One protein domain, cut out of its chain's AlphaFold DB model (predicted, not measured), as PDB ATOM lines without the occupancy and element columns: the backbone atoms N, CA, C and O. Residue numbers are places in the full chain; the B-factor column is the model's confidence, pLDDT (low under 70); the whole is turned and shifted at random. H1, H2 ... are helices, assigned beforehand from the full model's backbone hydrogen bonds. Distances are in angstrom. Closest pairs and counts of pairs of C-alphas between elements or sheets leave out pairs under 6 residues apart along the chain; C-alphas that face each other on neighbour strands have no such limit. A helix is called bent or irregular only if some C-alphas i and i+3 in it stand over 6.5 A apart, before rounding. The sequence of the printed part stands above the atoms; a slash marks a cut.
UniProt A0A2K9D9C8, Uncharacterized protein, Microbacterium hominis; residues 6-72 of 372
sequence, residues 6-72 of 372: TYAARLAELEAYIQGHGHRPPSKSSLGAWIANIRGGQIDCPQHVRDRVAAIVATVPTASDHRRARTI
ATOM      1  N   THR A   6     181.910 127.892  72.105       69.00
ATOM      2  CA  THR A   6     182.036 127.354  73.478       69.00
ATOM      3  C   THR A   6     183.476 127.012  73.851       69.00
ATOM      4  O   THR A   6     183.920 127.349  74.943       69.00
ATOM      5  N   TYR A   7     184.245 126.412  72.940       69.06
ATOM      6  CA  TYR A   7     185.625 126.008  73.229       69.06
ATOM      7  C   TYR A   7     186.555 127.209  73.433       69.06
ATOM      8  O   TYR A   7     187.250 127.273  74.439       69.06
ATOM      9  N   ALA A   8     186.530 128.187  72.519       71.00
ATOM     10  CA  ALA A   8     187.374 129.378  72.613       71.00
ATOM     11  C   ALA A   8     187.052 130.230  73.854       71.00
ATOM     12  O   ALA A   8     187.969 130.719  74.506       71.00
ATOM     13  N   ALA A   9     185.769 130.345  74.221       76.00
ATOM     14  CA  ALA A   9     185.342 131.059  75.424       76.00
ATOM     15  C   ALA A   9     185.811 130.357  76.709       76.00
ATOM     16  O   ALA A   9     186.337 131.009  77.606       76.00
ATOM     17  N   ARG A  10     185.704 129.021  76.780       75.75
ATOM     18  CA  ARG A  10     186.218 128.240  77.919       75.75
ATOM     19  C   ARG A  10     187.743 128.251  78.000       75.75
ATOM     20  O   ARG A  10     188.291 128.236  79.097       75.75
ATOM     21  N   LEU A  11     188.423 128.319  76.855       74.56
ATOM     22  CA  LEU A  11     189.872 128.492  76.797       74.56
ATOM     23  C   LEU A  11     190.297 129.850  77.371       74.56
ATOM     24  O   LEU A  11     191.216 129.904  78.179       74.56
ATOM     25  N   ALA A  12     189.599 130.922  76.988       78.19
ATOM     26  CA  ALA A  12     189.852 132.270  77.492       78.19
ATOM     27  C   ALA A  12     189.558 132.390  79.000       78.19
ATOM     28  O   ALA A  12     190.320 133.022  79.724       78.19
ATOM     29  N   GLU A  13     188.500 131.733  79.488       80.50
ATOM     30  CA  GLU A  13     188.187 131.646  80.922       80.50
ATOM     31  C   GLU A  13     189.310 130.946  81.707       80.50
ATOM     32  O   GLU A  13     189.705 131.408  82.776       80.50
ATOM     33  N   LEU A  14     189.868 129.858  81.160       78.50
ATOM     34  CA  LEU A  14     190.992 129.144  81.767       78.50
ATOM     35  C   LEU A  14     192.276 129.985  81.759       78.50
ATOM     36  O   LEU A  14     192.966 130.043  82.775       78.50
ATOM     37  N   GLU A  15     192.590 130.650  80.644       80.00
ATOM     38  CA  GLU A  15     193.743 131.556  80.543       80.00
ATOM     39  C   GLU A  15     193.655 132.686  81.584       80.00
ATOM     40  O   GLU A  15     194.631 132.931  82.295       80.00
ATOM     41  N   ALA A  16     192.483 133.312  81.740       82.06
ATOM     42  CA  ALA A  16     192.248 134.358  82.737       82.06
ATOM     43  C   ALA A  16     192.367 133.833  84.179       82.06
ATOM     44  O   ALA A  16     192.976 134.483  85.030       82.06
ATOM     45  N   TYR A  17     191.843 132.634  84.453       80.50
ATOM     46  CA  TYR A  17     191.952 131.993  85.765       80.50
ATOM     47  C   TYR A  17     193.413 131.720  86.152       80.50
ATOM     48  O   TYR A  17     193.824 132.028  87.269       80.50
ATOM     49  N   ILE A  18     194.214 131.194  85.220       77.94
ATOM     50  CA  ILE A  18     195.640 130.893  85.428       77.94
ATOM     51  C   ILE A  18     196.436 132.177  85.692       77.94
ATOM     52  O   ILE A  18     197.236 132.222  86.627       77.94
ATOM     53  N   GLN A  19     196.178 133.232  84.911       81.50
ATOM     54  CA  GLN A  19     196.821 134.537  85.091       81.50
ATOM     55  C   GLN A  19     196.478 135.164  86.450       81.50
ATOM     56  O   GLN A  19     197.367 135.694  87.113       81.50
ATOM     57  N   GLY A  20     195.224 135.046  86.903       80.88
ATOM     58  CA  GLY A  20     194.778 135.556  88.204       80.88
ATOM     59  C   GLY A  20     195.427 134.878  89.418       80.88
ATOM     60  O   GLY A  20     195.453 135.467  90.493       80.88
ATOM     61  N   HIS A  21     195.993 133.678  89.250       82.50
ATOM     62  CA  HIS A  21     196.671 132.922  90.313       82.50
ATOM     63  C   HIS A  21     198.208 132.967  90.185       82.50
ATOM     64  O   HIS A  21     198.904 132.124  90.743       82.50
ATOM     65  N   GLY A  22     198.756 133.940  89.443       80.88
ATOM     66  CA  GLY A  22     200.202 134.185  89.362       80.88
ATOM     67  C   GLY A  22     200.980 133.213  88.467       80.88
ATOM     68  O   GLY A  22     202.210 133.235  88.452       80.88
ATOM     69  N   HIS A  23     200.293 132.376  87.689       77.31
ATOM     70  CA  HIS A  23     200.932 131.467  86.745       77.31
ATOM     71  C   HIS A  23     200.985 132.096  85.347       77.31
ATOM     72  O   HIS A  23     199.998 132.631  84.843       77.31
ATOM     73  N   ARG A  24     202.141 132.015  84.679       72.06
ATOM     74  CA  ARG A  24     202.280 132.479  83.292       72.06
ATOM     75  C   ARG A  24     201.716 131.405  82.357       72.06
ATOM     76  O   ARG A  24     202.312 130.327  82.286       72.06
ATOM     77  N   PRO A  25     200.600 131.646  81.642       63.97
ATOM     78  CA  PRO A  25     200.093 130.650  80.716       63.97
ATOM     79  C   PRO A  25     201.104 130.453  79.577       63.97
ATOM     80  O   PRO A  25     201.762 131.408  79.145       63.97
ATOM     81  N   PRO A  26     201.252 129.220  79.077       69.12
ATOM     82  CA  PRO A  26     202.054 128.960  77.895       69.12
ATOM     83  C   PRO A  26     201.373 129.594  76.670       69.12
ATOM     84  O   PRO A  26     200.180 129.896  76.690       69.12
ATOM     85  N   SER A  27     202.115 129.801  75.581       74.06
ATOM     86  CA  SER A  27     201.545 130.353  74.342       74.06
ATOM     87  C   SER A  27     200.320 129.551  73.858       74.06
ATOM     88  O   SER A  27     200.208 128.352  74.135       74.06
ATOM     89  N   LYS A  28     199.409 130.172  73.094       63.91
ATOM     90  CA  LYS A  28     198.169 129.521  72.610       63.91
ATOM     91  C   LYS A  28     198.411 128.201  71.862       63.91
ATOM     92  O   LYS A  28     197.607 127.280  71.970       63.91
ATOM     93  N   SER A  29     199.536 128.067  71.154       52.00
ATOM     94  CA  SER A  29     199.942 126.835  70.453       52.00
ATOM     95  C   SER A  29     200.400 125.703  71.387       52.00
ATOM     96  O   SER A  29     200.511 124.558  70.955       52.00
ATOM     97  N   SER A  30     200.625 125.994  72.667       71.50
ATOM     98  CA  SER A  30     201.136 125.065  73.685       71.50
ATOM     99  C   SER A  30     200.131 124.720  74.791       71.50
ATOM    100  O   SER A  30     200.416 123.857  75.620       71.50
ATOM    101  N   LEU A  31     198.936 125.320  74.798       73.62
ATOM    102  CA  LEU A  31     197.949 125.097  75.859       73.62
ATOM    103  C   LEU A  31     197.442 123.643  75.910       73.62
ATOM    104  O   LEU A  31     197.274 123.084  76.989       73.62
ATOM    105  N   GLY A  32     197.271 122.992  74.755       76.88
ATOM    106  CA  GLY A  32     196.881 121.576  74.702       76.88
ATOM    107  C   GLY A  32     197.932 120.640  75.313       76.88
ATOM    108  O   GLY A  32     197.581 119.706  76.032       76.88
ATOM    109  N   ALA A  33     199.218 120.921  75.082       75.81
ATOM    110  CA  ALA A  33     200.322 120.174  75.687       75.81
ATOM    111  C   ALA A  33     200.403 120.425  77.199       75.81
ATOM    112  O   ALA A  33     200.612 119.502  77.975       75.81
ATOM    113  N   TRP A  34     200.152 121.657  77.633       80.81
ATOM    114  CA  TRP A  34     200.142 122.016  79.048       80.81
ATOM    115  C   TRP A  34     199.006 121.340  79.826       80.81
ATOM    116  O   TRP A  34     199.247 120.769  80.886       80.81
ATOM    117  N   ILE A  35     197.795 121.297  79.260       81.69
ATOM    118  CA  ILE A  35     196.666 120.536  79.825       81.69
ATOM    119  C   ILE A  35     197.010 119.040  79.918       81.69
ATOM    120  O   ILE A  35     196.702 118.399  80.924       81.69
ATOM    121  N   ALA A  36     197.667 118.477  78.898       80.06
ATOM    122  CA  ALA A  36     198.105 117.083  78.916       80.06
ATOM    123  C   ALA A  36     199.143 116.819  80.022       80.06
ATOM    124  O   ALA A  36     199.025 115.829  80.743       80.06
ATOM    125  N   ASN A  37     200.092 117.735  80.212       80.25
ATOM    126  CA  ASN A  37     201.130 117.623  81.233       80.25
ATOM    127  C   ASN A  37     200.561 117.751  82.658       80.25
ATOM    128  O   ASN A  37     200.977 117.003  83.539       80.25
ATOM    129  N   ILE A  38     199.562 118.615  82.891       80.19
ATOM    130  CA  ILE A  38     198.847 118.681  84.182       80.19
ATOM    131  C   ILE A  38     198.118 117.365  84.467       80.19
ATOM    132  O   ILE A  38     198.218 116.830  85.570       80.19
ATOM    133  N   ARG A  39     197.425 116.791  83.474       80.44
ATOM    134  CA  ARG A  39     196.746 115.490  83.631       80.44
ATOM    135  C   ARG A  39     197.718 114.340  83.882       80.44
ATOM    136  O   ARG A  39     197.363 113.395  84.576       80.44
ATOM    137  N   GLY A  40     198.914 114.418  83.306       81.88
ATOM    138  CA  GLY A  40     199.987 113.451  83.512       81.88
ATOM    139  C   GLY A  40     200.759 113.636  84.820       81.88
ATOM    140  O   GLY A  40     201.705 112.888  85.045       81.88
ATOM    141  N   GLY A  41     200.414 114.632  85.648       86.25
ATOM    142  CA  GLY A  41     201.160 114.958  86.869       86.25
ATOM    143  C   GLY A  41     202.578 115.480  86.609       86.25
ATOM    144  O   GLY A  41     203.409 115.472  87.507       86.25
ATOM    145  N   GLN A  42     202.872 115.914  85.380       84.62
ATOM    146  CA  GLN A  42     204.196 116.386  84.960       84.62
ATOM    147  C   GLN A  42     204.431 117.866  85.283       84.62
ATOM    148  O   GLN A  42     205.552 118.352  85.160       84.62
ATOM    149  N   ILE A  43     203.377 118.594  85.656       82.56
ATOM    150  CA  ILE A  43     203.446 119.974  86.134       82.56
ATOM    151  C   ILE A  43     202.873 119.982  87.540       82.56
ATOM    152  O   ILE A  43     201.709 119.620  87.731       82.56
ATOM    153  N   ASP A  44     203.687 120.403  88.501       84.00
ATOM    154  CA  ASP A  44     203.209 120.615  89.856       84.00
ATOM    155  C   ASP A  44     202.362 121.890  89.898       84.00
ATOM    156  O   ASP A  44     202.818 122.986  89.559       84.00
ATOM    157  N   CYS A  45     201.087 121.732  90.234       83.00
ATOM    158  CA  CYS A  45     200.153 122.835  90.390       83.00
ATOM    159  C   CYS A  45     199.169 122.553  91.535       83.00
ATOM    160  O   CYS A  45     198.901 121.379  91.840       83.00
ATOM    161  N   PRO A  46     198.609 123.608  92.163       88.88
ATOM    162  CA  PRO A  46     197.629 123.460  93.234       88.88
ATOM    163  C   PRO A  46     196.424 122.608  92.820       88.88
ATOM    164  O   PRO A  46     195.969 122.668  91.676       88.88
ATOM    165  N   GLN A  47     195.863 121.848  93.765       84.19
ATOM    166  CA  GLN A  47     194.760 120.916  93.499       84.19
ATOM    167  C   GLN A  47     193.551 121.601  92.835       84.19
ATOM    168  O   GLN A  47     193.010 121.077  91.865       84.19
ATOM    169  N   HIS A  48     193.210 122.826  93.248       83.56
ATOM    170  CA  HIS A  48     192.097 123.580  92.662       83.56
ATOM    171  C   HIS A  48     192.291 123.895  91.164       83.56
ATOM    172  O   HIS A  48     191.318 123.934  90.409       83.56
ATOM    173  N   VAL A  49     193.539 124.068  90.699       79.50
ATOM    174  CA  VAL A  49     193.854 124.253  89.272       79.50
ATOM    175  C   VAL A  49     193.621 122.947  88.513       79.50
ATOM    176  O   VAL A  49     193.030 122.967  87.432       79.50
ATOM    177  N   ARG A  50     194.022 121.803  89.086       81.50
ATOM    178  CA  ARG A  50     193.780 120.475  88.493       81.50
ATOM    179  C   ARG A  50     192.287 120.194  88.368       81.50
ATOM    180  O   ARG A  50     191.839 119.789  87.295       81.50
ATOM    181  N   ASP A  51     191.526 120.479  89.420       83.56
ATOM    182  CA  ASP A  51     190.079 120.268  89.460       83.56
ATOM    183  C   ASP A  51     189.364 121.146  88.422       83.56
ATOM    184  O   ASP A  51     188.495 120.670  87.685       83.56
ATOM    185  N   ARG A  52     189.781 122.413  88.277       81.44
ATOM    186  CA  ARG A  52     189.215 123.327  87.274       81.44
ATOM    187  C   ARG A  52     189.547 122.902  85.841       81.44
ATOM    188  O   ARG A  52     188.663 122.932  84.983       81.44
ATOM    189  N   VAL A  53     190.782 122.465  85.576       83.75
ATOM    190  CA  VAL A  53     191.188 121.921  84.265       83.75
ATOM    191  C   VAL A  53     190.398 120.650  83.941       83.75
ATOM    192  O   VAL A  53     189.904 120.510  82.822       83.75
ATOM    193  N   ALA A  54     190.221 119.750  84.911       82.81
ATOM    194  CA  ALA A  54     189.434 118.531  84.745       82.81
ATOM    195  C   ALA A  54     187.961 118.836  84.424       82.81
ATOM    196  O   ALA A  54     187.414 118.259  83.482       82.81
ATOM    197  N   ALA A  55     187.348 119.789  85.135       82.81
ATOM    198  CA  ALA A  55     185.974 120.220  84.891       82.81
ATOM    199  C   ALA A  55     185.785 120.808  83.481       82.81
ATOM    200  O   ALA A  55     184.824 120.471  82.794       82.81
ATOM    201  N   ILE A  56     186.723 121.635  83.005       78.25
ATOM    202  CA  ILE A  56     186.654 122.211  81.653       78.25
ATOM    203  C   ILE A  56     186.817 121.120  80.593       78.25
ATOM    204  O   ILE A  56     185.999 121.036  79.679       78.25
ATOM    205  N   VAL A  57     187.809 120.237  80.736       80.81
ATOM    206  CA  VAL A  57     188.047 119.132  79.792       80.81
ATOM    207  C   VAL A  57     186.850 118.183  79.708       80.81
ATOM    208  O   VAL A  57     186.523 117.736  78.613       80.81
ATOM    209  N   ALA A  58     186.154 117.921  80.820       79.81
ATOM    210  CA  ALA A  58     184.949 117.089  80.841       79.81
ATOM    211  C   ALA A  58     183.786 117.677  80.017       79.81
ATOM    212  O   ALA A  58     182.921 116.938  79.555       79.81
ATOM    213  N   THR A  59     183.775 118.996  79.804       77.06
ATOM    214  CA  THR A  59     182.738 119.688  79.017       77.06
ATOM    215  C   THR A  59     183.098 119.879  77.542       77.06
ATOM    216  O   THR A  59     182.242 120.285  76.755       77.06
ATOM    217  N   VAL A  60     184.342 119.588  77.140       75.38
ATOM    218  CA  VAL A  60     184.786 119.709  75.747       75.38
ATOM    219  C   VAL A  60     184.577 118.370  75.030       75.38
ATOM    220  O   VAL A  60     185.211 117.382  75.404       75.38
ATOM    221  N   PRO A  61     183.746 118.310  73.969       66.44
ATOM    222  CA  PRO A  61     183.568 117.088  73.193       66.44
ATOM    223  C   PRO A  61     184.907 116.622  72.619       66.44
ATOM    224  O   PRO A  61     185.659 117.402  72.029       66.44
ATOM    225  N   THR A  62     185.222 115.339  72.768       72.69
ATOM    226  CA  THR A  62     186.484 114.800  72.261       72.69
ATOM    227  C   THR A  62     186.488 114.761  70.730       72.69
ATOM    228  O   THR A  62     185.450 114.730  70.059       72.69
ATOM    229  N   ALA A  63     187.677 114.672  70.128       55.16
ATOM    230  CA  ALA A  63     187.807 114.428  68.689       55.16
ATOM    231  C   ALA A  63     187.141 113.106  68.237       55.16
ATOM    232  O   ALA A  63     186.847 112.941  67.049       55.16
ATOM    233  N   SER A  64     186.901 112.175  69.171       52.25
ATOM    234  CA  SER A  64     186.126 110.948  68.956       52.25
ATOM    235  C   SER A  64     184.619 111.206  68.972       52.25
ATOM    236  O   SER A  64     183.921 110.646  68.131       52.25
ATOM    237  N   ASP A  65     184.122 112.105  69.826       57.28
ATOM    238  CA  ASP A  65     182.703 112.491  69.879       57.28
ATOM    239  C   ASP A  65     182.285 113.242  68.615       57.28
ATOM    240  O   ASP A  65     181.269 112.923  67.996       57.28
ATOM    241  N   HIS A  66     183.136 114.153  68.134       53.31
ATOM    242  CA  HIS A  66     182.928 114.819  66.846       53.31
ATOM    243  C   HIS A  66     182.986 113.854  65.652       53.31
ATOM    244  O   HIS A  66     182.309 114.084  64.647       53.31
ATOM    245  N   ARG A  67     183.764 112.766  65.742       51.22
ATOM    246  CA  ARG A  67     183.799 111.719  64.709       51.22
ATOM    247  C   ARG A  67     182.559 110.828  64.762       51.22
ATOM    248  O   ARG A  67     181.938 110.641  63.721       51.22
ATOM    249  N   ARG A  68     182.143 110.374  65.951       49.31
ATOM    250  CA  ARG A  68     180.903 109.604  66.169       49.31
ATOM    251  C   ARG A  68     179.668 110.362  65.689       49.31
ATOM    252  O   ARG A  68     178.855 109.782  64.971       49.31
ATOM    253  N   ALA A  69     179.583 111.657  65.998       53.72
ATOM    254  CA  ALA A  69     178.501 112.536  65.556       53.72
ATOM    255  C   ALA A  69     178.452 112.733  64.027       53.72
ATOM    256  O   ALA A  69     177.393 113.033  63.487       53.72
ATOM    257  N   ARG A  70     179.571 112.542  63.307       52.75
ATOM    258  CA  ARG A  70     179.603 112.581  61.831       52.75
ATOM    259  C   ARG A  70     179.244 111.244  61.180       52.75
ATOM    260  O   ARG A  70     178.769 111.244  60.048       52.75
ATOM    261  N   THR A  71     179.474 110.119  61.855       50.62
ATOM    262  CA  THR A  71     179.260 108.774  61.289       50.62
ATOM    263  C   THR A  71     177.883 108.177  61.566       50.62
ATOM    264  O   THR A  71     177.434 107.332  60.795       50.62
ATOM    265  N   ILE A  72     177.190 108.598  62.626       44.72
ATOM    266  CA  ILE A  72     175.879 108.047  62.986       44.72
ATOM    267  C   ILE A  72     174.802 109.064  62.602       44.72
ATOM    268  O   ILE A  72     174.601 110.055  63.298       44.72
TER     269      ILE A  72
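What this domain is: This is residues 6 to 72 of the 372 residues of an uncharacterized protein of Microbacterium hominis (UniProt A0A2K9D9C8). Two helices, H1 and H3, run side by side in opposite ways, and H2 is set steeply to H3 on one side of this pair, its last part packing on H3. Beyond this small compact body, residues 62 to 72, with H4 in them, stick out as an arm that makes much of the length. The printed part has 67 residues with four named helices in the order H1, H2, H3, H4 and no named strand; the class is all helix. The whole is only just loose, close to compact, with a radius of gyration of the C-alphas of 13.1 A, and it is elongated, spanning 44 by 23 by 21 A.

Where its parts are: H1, the longest helix, covers residues 6 to 20 and measures 21.1 A from C-alpha 6 at (182.036, 127.354, 73.478) to C-alpha 20. H3 covers residues 47 to 59 and measures 18.9 A, beginning with C-alpha 47 at (194.760, 120.916, 93.499). H2, residues 28 to 39, measures 17.9 A and is irregular: C-alphas 29 and 32 are 7.4 A apart. H4, residues 63 to 71, measures 12.6 A and ends with C-alpha 71 at (179.260, 108.774, 61.289).

How they stand to each other: H1 and H3 only just touch, with 3 pairs of C-alphas within 8 A; the closest C-alphas, of Arg 10 and Ile 56, are 7.1 A apart. They run opposite ways at a shallow tilt of 8 degrees. H2 touches H3 with residues 35 to 39 alone, and H3 touches H2 with residues 50 to 54 alone; the closest C-alphas, of Ile 38 and Arg 50, are 6.9 A apart. Their tilt of 68 degrees is steep, only just short of about perpendicular, and they run opposite ways. H1 and H2 are near each other, with 5 pairs of C-alphas within 10 A. H4 touches no helix. In H1, H3 and H4 every O i to N i+4 pair is within hydrogen-bond range; in H2, 6 of 8 are.

The domain as a whole: The C-alphas farthest apart, of Gly 22 and Ile 72, are 44.4 A apart. Without residues 62 to 72, which stand free, the body spans 28 by 21 by 20 A. The printed part has no cut; the link from H3 to H4 is tight, the other two are short. Mean pLDDT of the printed part is 74.0, and 17 residues are under 70, among them residues 63 to 72.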